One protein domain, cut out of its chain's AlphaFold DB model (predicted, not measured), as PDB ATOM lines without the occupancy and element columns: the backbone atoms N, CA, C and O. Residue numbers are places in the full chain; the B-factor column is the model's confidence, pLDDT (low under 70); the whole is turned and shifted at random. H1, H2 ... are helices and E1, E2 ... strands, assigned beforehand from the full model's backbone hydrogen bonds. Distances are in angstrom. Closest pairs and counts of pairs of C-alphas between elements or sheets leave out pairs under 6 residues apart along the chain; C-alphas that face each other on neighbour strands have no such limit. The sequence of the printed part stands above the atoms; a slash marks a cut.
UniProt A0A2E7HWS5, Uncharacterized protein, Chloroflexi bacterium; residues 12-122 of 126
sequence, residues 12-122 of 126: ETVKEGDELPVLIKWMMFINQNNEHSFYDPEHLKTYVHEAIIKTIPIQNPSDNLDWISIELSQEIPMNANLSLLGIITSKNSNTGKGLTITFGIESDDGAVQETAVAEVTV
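This is residues 12 to 122 of the 126 residues of an uncharacterized protein of Chloroflexi bacterium (UniProt A0A2E7HWS5). A twisted sheet of five strands curls round one helix, H1, making two layers. The 111 printed residues, under half in named elements, run E1 H1 E2 E3 E4 E5, class mixed. The antiparallel sheet's order is E1 E3 E4 E5 E2. The whole is compact, radius of gyration of the C-alphas 14.7 A, spanning 49 by 27 by 23 A.

Edge strand E1, residues 23 to 25, neighbours E3, residues 82 to 92, with N 25 and O 82 2.8 A apart. H1, residues 41 to 53, is on the sheet, with 8 of 9 O i to N i+4 pairs within hydrogen-bond range. Its closest C-alphas to edge strand E2, residues 68 to 71, are Pro 41 and Ile 70, 5.9 A. E3, E4, residues 98 to 107, and E5, residues 112 to 121, form a meander, two successive hairpins, with N 87 and O 102 2.8 A apart and N 101 and O 118 2.8 A. E2 neighbours E5, N 69 to O 117 2.8 A, and E2 E3 E4 E5 form a Greek key, first strand beside fourth.

E1 begins at C-alpha 23 (33.583, -24.463, 43.138); E5 ends at C-alpha 121 (40.080, -18.787, 24.429). H1 measures 18.3 A, E3 29.4 A.

The printed part has no cut. Links E1 to H1 and H1 to E2 are long. Confidence is under 70 at residues 27 to 36, 60 to 62, 94 to 95 and 109 to 114.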
ATOM      1  N   GLU A  12      50.112 -24.917  27.188       89.00
ATOM      2  CA  GLU A  12      50.934 -25.926  26.510       89.00
ATOM      3  C   GLU A  12      50.891 -27.281  27.227       89.00
ATOM      4  O   GLU A  12      50.923 -28.332  26.585       89.00
ATOM      5  N   THR A  13      50.736 -27.271  28.553       88.38
ATOM      6  CA  THR A  13      50.734 -28.488  29.375       88.38
ATOM      7  C   THR A  13      49.350 -29.061  29.654       88.38
ATOM      8  O   THR A  13      49.269 -30.242  29.989       88.38
ATOM      9  N   VAL A  14      48.289 -28.258  29.506       90.19
ATOM     10  CA  VAL A  14      46.891 -28.686  29.698       90.19
ATOM     11  C   VAL A  14      46.516 -29.773  28.697       90.19
ATOM     12  O   VAL A  14      46.879 -29.693  27.512       90.19
ATOM     13  N   LYS A  15      45.770 -30.772  29.176       92.31
ATOM     14  CA  LYS A  15      45.279 -31.911  28.392       92.31
ATOM     15  C   LYS A  15      43.798 -32.160  28.654       92.31
ATOM     16  O   LYS A  15      43.247 -31.753  29.671       92.31
ATOM     17  N   GLU A  16      43.174 -32.881  27.732       93.31
ATOM     18  CA  GLU A  16      41.847 -33.450  27.953       93.31
ATOM     19  C   GLU A  16      41.862 -34.364  29.188       93.31
ATOM     20  O   GLU A  16      42.810 -35.126  29.411       93.31
ATOM     21  N   GLY A  17      40.818 -34.257  30.007       92.62
ATOM     22  CA  GLY A  17      40.699 -34.936  31.294       92.62
ATOM     23  C   GLY A  17      41.369 -34.220  32.472       92.62
ATOM     24  O   GLY A  17      41.294 -34.733  33.586       92.62
ATOM     25  N   ASP A  18      42.024 -33.071  32.274       93.44
ATOM     26  CA  ASP A  18      42.407 -32.214  33.402       93.44
ATOM     27  C   ASP A  18      41.171 -31.522  33.997       93.44
ATOM     28  O   ASP A  18      40.215 -31.191  33.291       93.44
ATOM     29  N   GLU A  19      41.190 -31.312  35.311       93.56
ATOM     30  CA  GLU A  19      40.047 -30.820  36.085       93.56
ATOM     31  C   GLU A  19      40.256 -29.374  36.528       93.56
ATOM     32  O   GLU A  19      41.350 -28.991  36.951       93.56
ATOM     33  N   LEU A  20      39.190 -28.582  36.535       92.44
ATOM     34  CA  LEU A  20      39.147 -27.326  37.277       92.44
ATOM     35  C   LEU A  20      38.925 -27.626  38.777       92.44
ATOM     36  O   LEU A  20      38.367 -28.669  39.133       92.44
ATOM     37  N   PRO A  21      39.341 -26.738  39.695       87.56
ATOM     38  CA  PRO A  21      38.981 -26.839  41.100       87.56
ATOM     39  C   PRO A  21      37.465 -26.831  41.277       87.56
ATOM     40  O   PRO A  21      36.758 -26.075  40.613       87.56
ATOM     41  N   VAL A  22      36.981 -27.640  42.219       87.56
ATOM     42  CA  VAL A  22      35.558 -27.669  42.558       87.56
ATOM     43  C   VAL A  22      35.167 -26.335  43.182       87.56
ATOM     44  O   VAL A  22      35.716 -25.941  44.217       87.56
ATOM     45  N   LEU A  23      34.205 -25.651  42.565       88.00
ATOM     46  CA  LEU A  23      33.583 -24.463  43.138       88.00
ATOM     47  C   LEU A  23      32.354 -24.907  43.932       88.00
ATOM     48  O   LEU A  23      31.435 -25.494  43.368       88.00
ATOM     49  N   ILE A  24      32.340 -24.617  45.233       85.19
ATOM     50  CA  ILE A  24      31.185 -24.878  46.098       85.19
ATOM     51  C   ILE A  24      30.479 -23.556  46.371       85.19
ATOM     52  O   ILE A  24      31.075 -22.625  46.928       85.19
ATOM     53  N   LYS A  25      29.200 -23.484  46.009       81.75
ATOM     54  CA  LYS A  25      28.323 -22.370  46.344       81.75
ATOM     55  C   LYS A  25      27.463 -22.746  47.543       81.75
ATOM     56  O   LYS A  25      26.559 -23.569  47.449       81.75
ATOM     57  N   TRP A  26      27.752 -22.094  48.664       72.62
ATOM     58  CA  TRP A  26      26.946 -22.196  49.872       72.62
ATOM     59  C   TRP A  26      25.763 -21.243  49.807       72.62
ATOM     60  O   TRP A  26      25.922 -20.045  49.537       72.62
ATOM     61  N   MET A  27      24.593 -21.771  50.129       66.88
ATOM     62  CA  MET A  27      23.385 -20.993  50.347       66.88
ATOM     63  C   MET A  27      23.522 -20.235  51.682       66.88
ATOM     64  O   MET A  27      23.326 -20.788  52.763       66.88
ATOM     65  N   MET A  28      23.910 -18.954  51.639       54.56
ATOM     66  CA  MET A  28      23.816 -18.080  52.815       54.56
ATOM     67  C   MET A  28      22.370 -17.614  52.944       54.56
ATOM     68  O   MET A  28      21.978 -16.726  52.197       54.56
ATOM     69  N   PHE A  29      21.613 -18.236  53.859       53.91
ATOM     70  CA  PHE A  29      20.267 -17.867  54.335       53.91
ATOM     71  C   PHE A  29      19.603 -16.725  53.548       53.91
ATOM     72  O   PHE A  29      19.504 -15.592  54.025       53.91
ATOM     73  N   ILE A  30      19.168 -17.015  52.321       52.62
ATOM     74  CA  ILE A  30      18.327 -16.090  51.569       52.62
ATOM     75  C   ILE A  30      16.988 -16.068  52.311       52.62
ATOM     76  O   ILE A  30      16.497 -17.119  52.722       52.62
ATOM     77  N   ASN A  31      16.457 -14.866  52.560       50.12
ATOM     78  CA  ASN A  31      15.183 -14.624  53.246       50.12
ATOM     79  C   ASN A  31      14.141 -15.710  52.927       50.12
ATOM     80  O   ASN A  31      13.985 -16.073  51.762       50.12
ATOM     81  N   GLN A  32      13.377 -16.141  53.938       52.50
ATOM     82  CA  GLN A  32      12.324 -17.180  53.894       52.50
ATOM     83  C   GLN A  32      11.232 -16.990  52.809       52.50
ATOM     84  O   GLN A  32      10.306 -17.779  52.713       52.50
ATOM     85  N   ASN A  33      11.330 -15.958  51.968       56.72
ATOM     86  CA  ASN A  33      10.425 -15.686  50.856       56.72
ATOM     87  C   ASN A  33      10.807 -16.406  49.544       56.72
ATOM     88  O   ASN A  33      10.012 -16.368  48.609       56.72
ATOM     89  N   ASN A  34      11.978 -17.054  49.456       57.06
ATOM     90  CA  ASN A  34      12.459 -17.739  48.241       57.06
ATOM     91  C   ASN A  34      12.332 -19.277  48.297       57.06
ATOM     92  O   ASN A  34      12.964 -19.975  47.508       57.06
ATOM     93  N   GLU A  35      11.507 -19.826  49.195       56.47
ATOM     94  CA  GLU A  35      11.325 -21.285  49.367       56.47
ATOM     95  C   GLU A  35      10.780 -22.013  48.114       56.47
ATOM     96  O   GLU A  35      10.782 -23.240  48.066       56.47
ATOM     97  N   HIS A  36      10.372 -21.273  47.076       65.50
ATOM     98  CA  HIS A  36       9.887 -21.806  45.796       65.50
ATOM     99  C   HIS A  36      10.608 -21.225  44.567       65.50
ATOM    100  O   HIS A  36      10.057 -21.233  43.468       65.50
ATOM    101  N   SER A  37      11.810 -20.674  44.740       79.62
ATOM    102  CA  SER A  37      12.620 -20.183  43.620       79.62
ATOM    103  C   SER A  37      13.576 -21.266  43.127       79.62
ATOM    104  O   SER A  37      14.197 -21.959  43.930       79.62
ATOM    105  N   PHE A  38      13.727 -21.370  41.810       82.75
ATOM    106  CA  PHE A  38      14.654 -22.289  41.151       82.75
ATOM    107  C   PHE A  38      15.740 -21.502  40.423       82.75
ATOM    108  O   PHE A  38      15.511 -20.366  40.002       82.75
ATOM    109  N   TYR A  39      16.928 -22.089  40.305       82.75
ATOM    110  CA  TYR A  39      17.991 -21.526  39.488       82.75
ATOM    111  C   TYR A  39      17.569 -21.544  38.019       82.75
ATOM    112  O   TYR A  39      17.238 -22.596  37.477       82.75
ATOM    113  N   ASP A  40      17.616 -20.384  37.368       83.81
ATOM    114  CA  ASP A  40      17.565 -20.331  35.911       83.81
ATOM    115  C   ASP A  40      18.971 -20.547  35.305       83.81
ATOM    116  O   ASP A  40      19.990 -20.386  35.995       83.81
ATOM    117  N   PRO A  41      19.055 -20.914  34.012       85.75
ATOM    118  CA  PRO A  41      20.333 -21.113  33.336       85.75
ATOM    119  C   PRO A  41      21.274 -19.904  33.402       85.75
ATOM    120  O   PRO A  41      22.482 -20.085  33.501       85.75
ATOM    121  N   GLU A  42      20.764 -18.672  33.388       85.75
ATOM    122  CA  GLU A  42      21.600 -17.463  33.384       85.75
ATOM    123  C   GLU A  42      22.309 -17.251  34.734       85.75
ATOM    124  O   GLU A  42      23.503 -16.925  34.783       85.75
ATOM    125  N   HIS A  43      21.630 -17.536  35.847       85.12
ATOM    126  CA  HIS A  43      22.266 -17.562  37.165       85.12
ATOM    127  C   HIS A  43      23.369 -18.624  37.237       85.12
ATOM    128  O   HIS A  43      24.450 -18.356  37.769       85.12
ATOM    129  N   LEU A  44      23.137 -19.811  36.666       87.31
ATOM    130  CA  LEU A  44      24.130 -20.888  36.650       87.31
ATOM    131  C   LEU A  44      25.329 -20.566  35.747       87.31
ATOM    132  O   LEU A  44      26.465 -20.866  36.124       87.31
ATOM    133  N   LYS A  45      25.116 -19.882  34.611       90.00
ATOM    134  CA  LYS A  45      26.205 -19.401  33.740       90.00
ATOM    135  C   LYS A  45      27.165 -18.503  34.506       90.00
ATOM    136  O   LYS A  45      28.374 -18.606  34.320       90.00
ATOM    137  N   THR A  46      26.652 -17.682  35.421       88.75
ATOM    138  CA  THR A  46      27.487 -16.811  36.261       88.75
ATOM    139  C   THR A  46      28.431 -17.621  37.162       88.75
ATOM    140  O   THR A  46      29.588 -17.239  37.341       88.75
ATOM    141  N   TYR A  47      27.990 -18.769  37.687       88.12
ATOM    142  CA  TYR A  47      28.842 -19.647  38.501       88.12
ATOM    143  C   TYR A  47      29.868 -20.416  37.673       88.12
ATOM    144  O   TYR A  47      31.024 -20.535  38.087       88.12
ATOM    145  N   VAL A  48      29.472 -20.903  36.494       90.88
ATOM    146  CA  VAL A  48      30.399 -21.528  35.541       90.88
ATOM    147  C   VAL A  48      31.478 -20.523  35.128       90.88
ATOM    148  O   VAL A  48      32.668 -20.830  35.190       90.88
ATOM    149  N   HIS A  49      31.077 -19.291  34.804       91.06
ATOM    150  CA  HIS A  49      31.991 -18.196  34.502       91.06
ATOM    151  C   HIS A  49      32.974 -17.944  35.653       91.06
ATOM    152  O   HIS A  49      34.183 -17.906  35.425       91.06
ATOM    153  N   GLU A  50      32.485 -17.852  36.895       88.94
ATOM    154  CA  GLU A  50      33.332 -17.650  38.076       88.94
ATOM    155  C   GLU A  50      34.369 -18.777  38.256       88.94
ATOM    156  O   GLU A  50      35.538 -18.503  38.546       88.94
ATOM    157  N   ALA A  51      33.972 -20.039  38.060       90.06
ATOM    158  CA  ALA A  51      34.878 -21.188  38.147       90.06
ATOM    159  C   ALA A  51      35.994 -21.124  37.087       90.06
ATOM    160  O   ALA A  51      37.158 -21.431  37.375       90.06
ATOM    161  N   ILE A  52      35.649 -20.679  35.877       91.44
ATOM    162  CA  ILE A  52      36.579 -20.550  34.753       91.44
ATOM    163  C   ILE A  52      37.580 -19.431  35.000       91.44
ATOM    164  O   ILE A  52      38.777 -19.702  34.984       91.44
ATOM    165  N   ILE A  53      37.136 -18.204  35.290       88.94
ATOM    166  CA  ILE A  53      38.050 -17.051  35.419       88.94
ATOM    167  C   ILE A  53      39.006 -17.172  36.610       88.94
ATOM    168  O   ILE A  53      40.080 -16.576  36.616       88.94
ATOM    169  N   LYS A  54      38.642 -17.968  37.624       87.19
ATOM    170  CA  LYS A  54      39.525 -18.291  38.756       87.19
ATOM    171  C   LYS A  54      40.606 -19.319  38.406       87.19
ATOM    172  O   LYS A  54      41.581 -19.453  39.150       87.19
ATOM    173  N   THR A  55      40.444 -20.041  37.301       88.56
ATOM    174  CA  THR A  55      41.299 -21.177  36.934       88.56
ATOM    175  C   THR A  55      42.062 -20.968  35.633       88.56
ATOM    176  O   THR A  55      43.178 -21.463  35.498       88.56
ATOM    177  N   ILE A  56      41.472 -20.257  34.678       89.25
ATOM    178  CA  ILE A  56      41.977 -20.095  33.322       89.25
ATOM    179  C   ILE A  56      42.062 -18.594  33.033       89.25
ATOM    180  O   ILE A  56      41.053 -17.899  33.164       89.25
ATOM    181  N   PRO A  57      43.233 -18.076  32.631       87.31
ATOM    182  CA  PRO A  57      43.346 -16.709  32.147       87.31
ATOM    183  C   PRO A  57      42.672 -16.636  30.773       87.31
ATOM    184  O   PRO A  57      43.236 -17.096  29.781       87.31
ATOM    185  N   ILE A  58      41.432 -16.151  30.719       85.38
ATOM    186  CA  ILE A  58      40.654 -16.054  29.477       85.38
ATOM    187  C   ILE A  58      40.819 -14.686  28.820       85.38
ATOM    188  O   ILE A  58      40.881 -13.657  29.491       85.38
ATOM    189  N   GLN A  59      40.862 -14.673  27.490       75.38
ATOM    190  CA  GLN A  59      40.983 -13.450  26.708       75.38
ATOM    191  C   GLN A  59      39.632 -12.716  26.677       75.38
ATOM    192  O   GLN A  59      38.658 -13.262  26.169       75.38
ATOM    193  N   ASN A  60      39.582 -11.479  27.189       65.31
ATOM    194  CA  ASN A  60      38.370 -10.647  27.285       65.31
ATOM    195  C   ASN A  60      37.173 -11.376  27.936       65.31
ATOM    196  O   ASN A  60      36.281 -11.825  27.213       65.31
ATOM    197  N   PRO A  61      37.103 -11.461  29.281       65.00
ATOM    198  CA  PRO A  61      35.919 -11.956  29.983       65.00
ATOM    199  C   PRO A  61      34.745 -11.007  29.708       65.00
ATOM    200  O   PRO A  61      34.551 -10.010  30.397       65.00
ATOM    201  N   SER A  62      34.022 -11.250  28.620       67.62
ATOM    202  CA  SER A  62      32.830 -10.493  28.264       67.62
ATOM    203  C   SER A  62      31.755 -10.735  29.319       67.62
ATOM    204  O   SER A  62      31.545 -11.878  29.723       67.62
ATOM    205  N   ASP A  63      31.017  -9.688  29.692       70.94
ATOM    206  CA  ASP A  63      29.793  -9.837  30.492       70.94
ATOM    207  C   ASP A  63      28.717 -10.641  29.736       70.94
ATOM    208  O   ASP A  63      27.780 -11.156  30.339       70.94
ATOM    209  N   ASN A  64      28.851 -10.773  28.408       81.12
ATOM    210  CA  ASN A  64      28.043 -11.700  27.629       81.12
ATOM    211  C   ASN A  64      28.570 -13.140  27.794       81.12
ATOM    212  O   ASN A  64      29.677 -13.459  27.348       81.12
ATOM    213  N   LEU A  65      27.737 -14.001  28.389       86.44
ATOM    214  CA  LEU A  65      28.010 -15.406  28.698       86.44
ATOM    215  C   LEU A  65      27.506 -16.395  27.625       86.44
ATOM    216  O   LEU A  65      27.359 -17.578  27.918       86.44
ATOM    217  N   ASP A  66      27.256 -15.953  26.387       86.69
ATOM    218  CA  ASP A  66      26.792 -16.806  25.269       86.69
ATOM    219  C   ASP A  66      27.755 -17.959  24.917       86.69
ATOM    220  O   ASP A  66      27.359 -18.943  24.297       86.69
ATOM    221  N   TRP A  67      29.022 -17.860  25.325       86.81
ATOM    222  CA  TRP A  67      30.039 -18.910  25.186       86.81
ATOM    223  C   TRP A  67      29.907 -20.031  26.237       86.81
ATOM    224  O   TRP A  67      30.669 -21.002  26.209       86.81
ATOM    225  N   ILE A  68      28.939 -19.911  27.153       90.81
ATOM    226  CA  ILE A  68      28.511 -20.946  28.093       90.81
ATOM    227  C   ILE A  68      27.103 -21.394  27.695       90.81
ATOM    228  O   ILE A  68      26.161 -20.601  27.689       90.81
ATOM    229  N   SER A  69      26.940 -22.684  27.428       90.25
ATOM    230  CA  SER A  69      25.641 -23.329  27.257       90.25
ATOM    231  C   SER A  69      25.306 -24.158  28.492       90.25
ATOM    232  O   SER A  69      26.162 -24.871  29.021       90.25
ATOM    233  N   ILE A  70      24.060 -24.070  28.951       87.56
ATOM    234  CA  ILE A  70      23.540 -24.870  30.062       87.56
ATOM    235  C   ILE A  70      22.240 -25.500  29.601       87.56
ATOM    236  O   ILE A  70      21.306 -24.795  29.218       87.56
ATOM    237  N   GLU A  71      22.187 -26.822  29.663       83.75
ATOM    238  CA  GLU A  71      20.959 -27.578  29.472       83.75
ATOM    239  C   GLU A  71      20.506 -28.069  30.841       83.75
ATOM    240  O   GLU A  71      21.290 -28.699  31.545       83.75
ATOM    241  N   LEU A  72      19.269 -27.719  31.212       76.06
ATOM    242  CA  LEU A  72      18.631 -28.170  32.443       76.06
ATOM    243  C   LEU A  72      17.740 -29.382  32.159       76.06
ATOM    244  O   LEU A  72      16.777 -29.291  31.396       76.06
ATOM    245  N   SER A  73      18.051 -30.506  32.782       78.75
ATOM    246  CA  SER A  73      17.271 -31.732  32.815       78.75
ATOM    247  C   SER A  73      16.199 -31.692  33.908       78.75
ATOM    248  O   SER A  73      15.157 -32.338  33.756       78.75
ATOM    249  N   GLN A  74      16.406 -30.898  34.966       79.06
ATOM    250  CA  GLN A  74      15.448 -30.663  36.045       79.06
ATOM    251  C   GLN A  74      15.602 -29.279  36.694       79.06
ATOM    252  O   GLN A  74      16.603 -28.583  36.549       79.06
ATOM    253  N   GLU A  75      14.571 -28.852  37.423       81.88
ATOM    254  CA  GLU A  75      14.623 -27.600  38.174       81.88
ATOM    255  C   GLU A  75      15.462 -27.771  39.446       81.88
ATOM    256  O   GLU A  75      15.187 -28.652  40.263       81.88
ATOM    257  N   ILE A  76      16.452 -26.896  39.644       82.19
ATOM    258  CA  ILE A  76      17.313 -26.902  40.832       82.19
ATOM    259  C   ILE A  76      16.818 -25.842  41.821       82.19
ATOM    260  O   ILE A  76      16.839 -24.652  41.491       82.19
ATOM    261  N   PRO A  77      16.391 -26.211  43.037       82.44
ATOM    262  CA  PRO A  77      15.961 -25.242  44.036       82.44
ATOM    263  C   PRO A  77      17.081 -24.263  44.417       82.44
ATOM    264  O   PRO A  77      18.208 -24.671  44.692       82.44
ATOM    265  N   MET A  78      16.775 -22.966  44.516       81.38
ATOM    266  CA  MET A  78      17.753 -21.951  44.939       81.38
ATOM    267  C   MET A  78      18.209 -22.109  46.391       81.38
ATOM    268  O   MET A  78      19.167 -21.459  46.796       81.38
ATOM    269  N   ASN A  79      17.516 -22.934  47.180       78.81
ATOM    270  CA  ASN A  79      17.901 -23.266  48.545       78.81
ATOM    271  C   ASN A  79      18.867 -24.462  48.642       78.81
ATOM    272  O   ASN A  79      19.336 -24.745  49.746       78.81
ATOM    273  N   ALA A  80      19.185 -25.122  47.525       80.12
ATOM    274  CA  ALA A  80      20.181 -26.182  47.465       80.12
ATOM    275  C   ALA A  80      21.603 -25.603  47.461       80.12
ATOM    276  O   ALA A  80      21.868 -24.537  46.893       80.12
ATOM    277  N   ASN A  81      22.542 -26.317  48.081       84.75
ATOM    278  CA  ASN A  81      23.961 -26.039  47.870       84.75
ATOM    279  C   ASN A  81      24.398 -26.639  46.535       84.75
ATOM    280  O   ASN A  81      23.958 -27.729  46.184       84.75
ATOM    281  N   LEU A  82      25.292 -25.951  45.823       87.12
ATOM    282  CA  LEU A  82      25.782 -26.413  44.524       87.12
ATOM    283  C   LEU A  82      27.281 -26.668  44.553       87.12
ATOM    284  O   LEU A  82      28.050 -25.859  45.083       87.12
ATOM    285  N   SER A  83      27.703 -27.749  43.909       88.94
ATOM    286  CA  SER A  83      29.092 -27.980  43.527       88.94
ATOM    287  C   SER A  83      29.227 -28.059  42.015       88.94
ATOM    288  O   SER A  83      28.458 -28.741  41.342       88.94
ATOM    289  N   LEU A  84      30.227 -27.355  41.491       90.31
ATOM    290  CA  LEU A  84      30.577 -27.361  40.078       90.31
ATOM    291  C   LEU A  84      31.945 -28.013  39.900       90.31
ATOM    292  O   LEU A  84      32.929 -27.558  40.493       90.31
ATOM    293  N   LEU A  85      32.012 -29.034  39.050       90.88
ATOM    294  CA  LEU A  85      33.253 -29.688  38.640       90.88
ATOM    295  C   LEU A  85      33.419 -29.549  37.128       90.88
ATOM    296  O   LEU A  85      32.636 -30.115  36.374       90.88
ATOM    297  N   GLY A  86      34.441 -28.811  36.695       92.94
ATOM    298  CA  GLY A  86      34.786 -28.653  35.280       92.94
ATOM    299  C   GLY A  86      35.876 -29.624  34.839       92.94
ATOM    300  O   GLY A  86      36.855 -29.813  35.558       92.94
ATOM    301  N   ILE A  87      35.742 -30.192  33.643       93.88
ATOM    302  CA  ILE A  87      36.728 -31.078  33.014       93.88
ATOM    303  C   ILE A  87      37.011 -30.572  31.602       93.88
ATOM    304  O   ILE A  87      36.082 -30.291  30.841       93.88
ATOM    305  N   ILE A  88      38.288 -30.474  31.233       94.12
ATOM    306  CA  ILE A  88      38.686 -30.158  29.859       94.12
ATOM    307  C   ILE A  88      38.323 -31.342  28.958       94.12
ATOM    308  O   ILE A  88      38.858 -32.438  29.128       94.12
ATOM    309  N   THR A  89      37.442 -31.126  27.986       94.56
ATOM    310  CA  THR A  89      36.990 -32.165  27.045       94.56
ATOM    311  C   THR A  89      37.550 -31.993  25.644       94.56
ATOM    312  O   THR A  89      37.577 -32.956  24.885       94.56
ATOM    313  N   SER A  90      38.035 -30.797  25.304       92.81
ATOM    314  CA  SER A  90      38.727 -30.550  24.039       92.81
ATOM    315  C   SER A  90      39.748 -29.429  24.172       92.81
ATOM    316  O   SER A  90      39.570 -28.484  24.946       92.81
ATOM    317  N   LYS A  91      40.816 -29.520  23.376       90.81
ATOM    318  CA  LYS A  91      41.844 -28.486  23.225       90.81
ATOM    319  C   LYS A  91      42.054 -28.181  21.745       90.81
ATOM    320  O   LYS A  91      42.475 -29.046  20.982       90.81
ATOM    321  N   ASN A  92      41.809 -26.934  21.346       84.62
ATOM    322  CA  ASN A  92      41.909 -26.498  19.957       84.62
ATOM    323  C   ASN A  92      42.955 -25.387  19.788       84.62
ATOM    324  O   ASN A  92      42.776 -24.261  20.244       84.62
ATOM    325  N   SER A  93      44.039 -25.682  19.073       72.50
ATOM    326  CA  SER A  93      45.080 -24.699  18.751       72.50
ATOM    327  C   SER A  93      44.756 -23.829  17.529       72.50
ATOM    328  O   SER A  93      45.391 -22.794  17.347       72.50
ATOM    329  N   ASN A  94      43.785 -24.213  16.695       67.25
ATOM    330  CA  ASN A  94      43.515 -23.555  15.411       67.25
ATOM    331  C   ASN A  94      42.880 -22.164  15.560       67.25
ATOM    332  O   ASN A  94      42.966 -21.360  14.638       67.25
ATOM    333  N   THR A  95      42.252 -21.878  16.703       60.38
ATOM    334  CA  THR A  95      41.517 -20.630  16.970       60.38
ATOM    335  C   THR A  95      42.194 -19.720  18.000       60.38
ATOM    336  O   THR A  95      41.568 -18.781  18.477       60.38
ATOM    337  N   GLY A  96      43.470 -19.963  18.329       70.12
ATOM    338  CA  GLY A  96      44.222 -19.113  19.262       70.12
ATOM    339  C   GLY A  96      44.168 -19.579  20.715       70.12
ATOM    340  O   GLY A  96      43.897 -18.785  21.601       70.12
ATOM    341  N   LYS A  97      44.478 -20.857  20.965       84.62
ATOM    342  CA  LYS A  97      44.481 -21.490  22.300       84.62
ATOM    343  C   LYS A  97      43.082 -21.693  22.906       84.62
ATOM    344  O   LYS A  97      42.823 -21.340  24.055       84.62
ATOM    345  N   GLY A  98      42.186 -22.301  22.135       88.81
ATOM    346  CA  GLY A  98      40.837 -22.665  22.565       88.81
ATOM    347  C   GLY A  98      40.792 -23.907  23.464       88.81
ATOM    348  O   GLY A  98      41.596 -24.836  23.295       88.81
ATOM    349  N   LEU A  99      39.831 -23.934  24.387       91.25
ATOM    350  CA  LEU A  99      39.464 -25.072  25.234       91.25
ATOM    351  C   LEU A  99      37.942 -25.231  25.270       91.25
ATOM    352  O   LEU A  99      37.219 -24.242  25.380       91.25
ATOM    353  N   THR A 100      37.475 -26.477  25.257       93.12
ATOM    354  CA  THR A 100      36.092 -26.828  25.607       93.12
ATOM    355  C   THR A 100      36.096 -27.504  26.967       93.12
ATOM    356  O   THR A 100      36.925 -28.380  27.237       93.12
ATOM    357  N   ILE A 101      35.183 -27.075  27.831       93.88
ATOM    358  CA  ILE A 101      35.093 -27.509  29.219       93.88
ATOM    359  C   ILE A 101      33.671 -27.971  29.475       93.88
ATOM    360  O   ILE A 101      32.721 -27.242  29.198       93.88
ATOM    361  N   THR A 102      33.528 -29.166  30.028       94.44
ATOM    362  CA  THR A 102      32.238 -29.695  30.463       94.44
ATOM    363  C   THR A 102      32.169 -29.643  31.979       94.44
ATOM    364  O   THR A 102      33.112 -30.047  32.657       94.44
ATOM    365  N   PHE A 103      31.063 -29.142  32.509       92.25
ATOM    366  CA  PHE A 103      30.811 -29.020  33.935       92.25
ATOM    367  C   PHE A 103      29.695 -29.957  34.353       92.25
ATOM    368  O   PHE A 103      28.620 -29.921  33.760       92.25
ATOM    369  N   GLY A 104      29.940 -30.730  35.406       91.06
ATOM    370  CA  GLY A 104      28.876 -31.329  36.202       91.06
ATOM    371  C   GLY A 104      28.414 -30.334  37.263       91.06
ATOM    372  O   GLY A 104      29.255 -29.759  37.966       91.06
ATOM    373  N   ILE A 105      27.100 -30.124  37.362       88.75
ATOM    374  CA  ILE A 105      26.477 -29.369  38.455       88.75
ATOM    375  C   ILE A 105      25.750 -30.370  39.348       88.75
ATOM    376  O   ILE A 105      24.818 -31.053  38.920       88.75
ATOM    377  N   GLU A 106      26.204 -30.459  40.589       87.81
ATOM    378  CA  GLU A 106      25.666 -31.357  41.607       87.81
ATOM    379  C   GLU A 106      25.020 -30.536  42.720       87.81
ATOM    380  O   GLU A 106      25.560 -29.502  43.131       87.81
ATOM    381  N   SER A 107      23.870 -31.008  43.201       81.94
ATOM    382  CA  SER A 107      23.221 -30.475  44.398       81.94
ATOM    383  C   SER A 107      23.563 -31.337  45.622       81.94
ATOM    384  O   SER A 107      24.150 -32.414  45.499       81.94
ATOM    385  N   ASP A 108      23.212 -30.884  46.823       76.50
ATOM    386  CA  ASP A 108      23.463 -31.605  48.076       76.50
ATOM    387  C   ASP A 108      22.732 -32.955  48.199       76.50
ATOM    388  O   ASP A 108      23.116 -33.784  49.029       76.50
ATOM    389  N   ASP A 109      21.748 -33.226  47.338       69.75
ATOM    390  CA  ASP A 109      21.142 -34.553  47.179       69.75
ATOM    391  C   ASP A 109      22.040 -35.578  46.456       69.75
ATOM    392  O   ASP A 109      21.705 -36.766  46.398       69.75
ATOM    393  N   GLY A 110      23.202 -35.147  45.952       59.41
ATOM    394  CA  GLY A 110      24.218 -35.995  45.331       59.41
ATOM    395  C   GLY A 110      23.865 -36.485  43.927       59.41
ATOM    396  O   GLY A 110      24.598 -37.307  43.373       59.41
ATOM    397  N   ALA A 111      22.764 -36.013  43.337       63.12
ATOM    398  CA  ALA A 111      22.488 -36.245  41.929       63.12
ATOM    399  C   ALA A 111      23.296 -35.242  41.090       63.12
ATOM    400  O   ALA A 111      23.233 -34.035  41.331       63.12
ATOM    401  N   VAL A 112      24.032 -35.731  40.080       62.31
ATOM    402  CA  VAL A 112      24.467 -34.875  38.965       62.31
ATOM    403  C   VAL A 112      23.191 -34.410  38.308       62.31
ATOM    404  O   VAL A 112      22.511 -35.189  37.638       62.31
ATOM    405  N   GLN A 113      22.833 -33.170  38.592       66.94
ATOM    406  CA  GLN A 113      21.589 -32.640  38.099       66.94
ATOM    407  C   GLN A 113      21.797 -32.218  36.654       66.94
ATOM    408  O   GLN A 113      20.909 -32.459  35.857       66.94
ATOM    409  N   GLU A 114      22.974 -31.683  36.288       69.69
ATOM    410  CA  GLU A 114      23.124 -30.999  35.002       69.69
ATOM    411  C   GLU A 114      24.507 -31.052  34.366       69.69
ATOM    412  O   GLU A 114      25.523 -31.288  35.026       69.69
ATOM    413  N   THR A 115      24.520 -30.759  33.058       78.38
ATOM    414  CA  THR A 115      25.738 -30.581  32.264       78.38
ATOM    415  C   THR A 115      25.774 -29.181  31.655       78.38
ATOM    416  O   THR A 115      24.901 -28.806  30.876       78.38
ATOM    417  N   ALA A 116      26.810 -28.407  31.977       83.50
ATOM    418  CA  ALA A 116      27.117 -27.160  31.278       83.50
ATOM    419  C   ALA A 116      28.345 -27.344  30.382       83.50
ATOM    420  O   ALA A 116      29.254 -28.110  30.704       83.50
ATOM    421  N   VAL A 117      28.389 -26.641  29.256       89.31
ATOM    422  CA  VAL A 117      29.527 -26.647  28.332       89.31
ATOM    423  C   VAL A 117      29.982 -25.216  28.113       89.31
ATOM    424  O   VAL A 117      29.170 -24.344  27.825       89.31
ATOM    425  N   ALA A 118      31.281 -24.976  28.246       87.06
ATOM    426  CA  ALA A 118      31.886 -23.675  28.012       87.06
ATOM    427  C   ALA A 118      33.012 -23.778  26.984       87.06
ATOM    428  O   ALA A 118      33.860 -24.671  27.068       87.06
ATOM    429  N   GLU A 119      33.039 -22.834  26.049       88.94
ATOM    430  CA  GLU A 119      34.105 -22.687  25.060       88.94
ATOM    431  C   GLU A 119      34.890 -21.408  25.346       88.94
ATOM    432  O   GLU A 119      34.334 -20.313  25.354       88.94
ATOM    433  N   VAL A 120      36.190 -21.542  25.610       86.94
ATOM    434  CA  VAL A 120      37.036 -20.415  26.028       86.94
ATOM    435  C   VAL A 120      38.299 -20.317  25.200       86.94
ATOM    436  O   VAL A 120      38.867 -21.325  24.786       86.94
ATOM    437  N   THR A 121      38.781 -19.091  25.033       84.50
ATOM    438  CA  THR A 121      40.080 -18.787  24.429       84.50
ATOM    439  C   THR A 121      41.018 -18.272  25.513       84.50
ATOM    440  O   THR A 121      40.687 -17.323  26.228       84.50
ATOM    441  N   VAL A 122      42.175 -18.916  25.671       84.44
ATOM    442  CA  VAL A 122      43.166 -18.551  26.692       84.44
ATOM    443  C   VAL A 122      43.926 -17.291  26.278       84.44
ATOM    444  O   VAL A 122      44.383 -17.180  25.142       84.44
TER     445      VAL A 122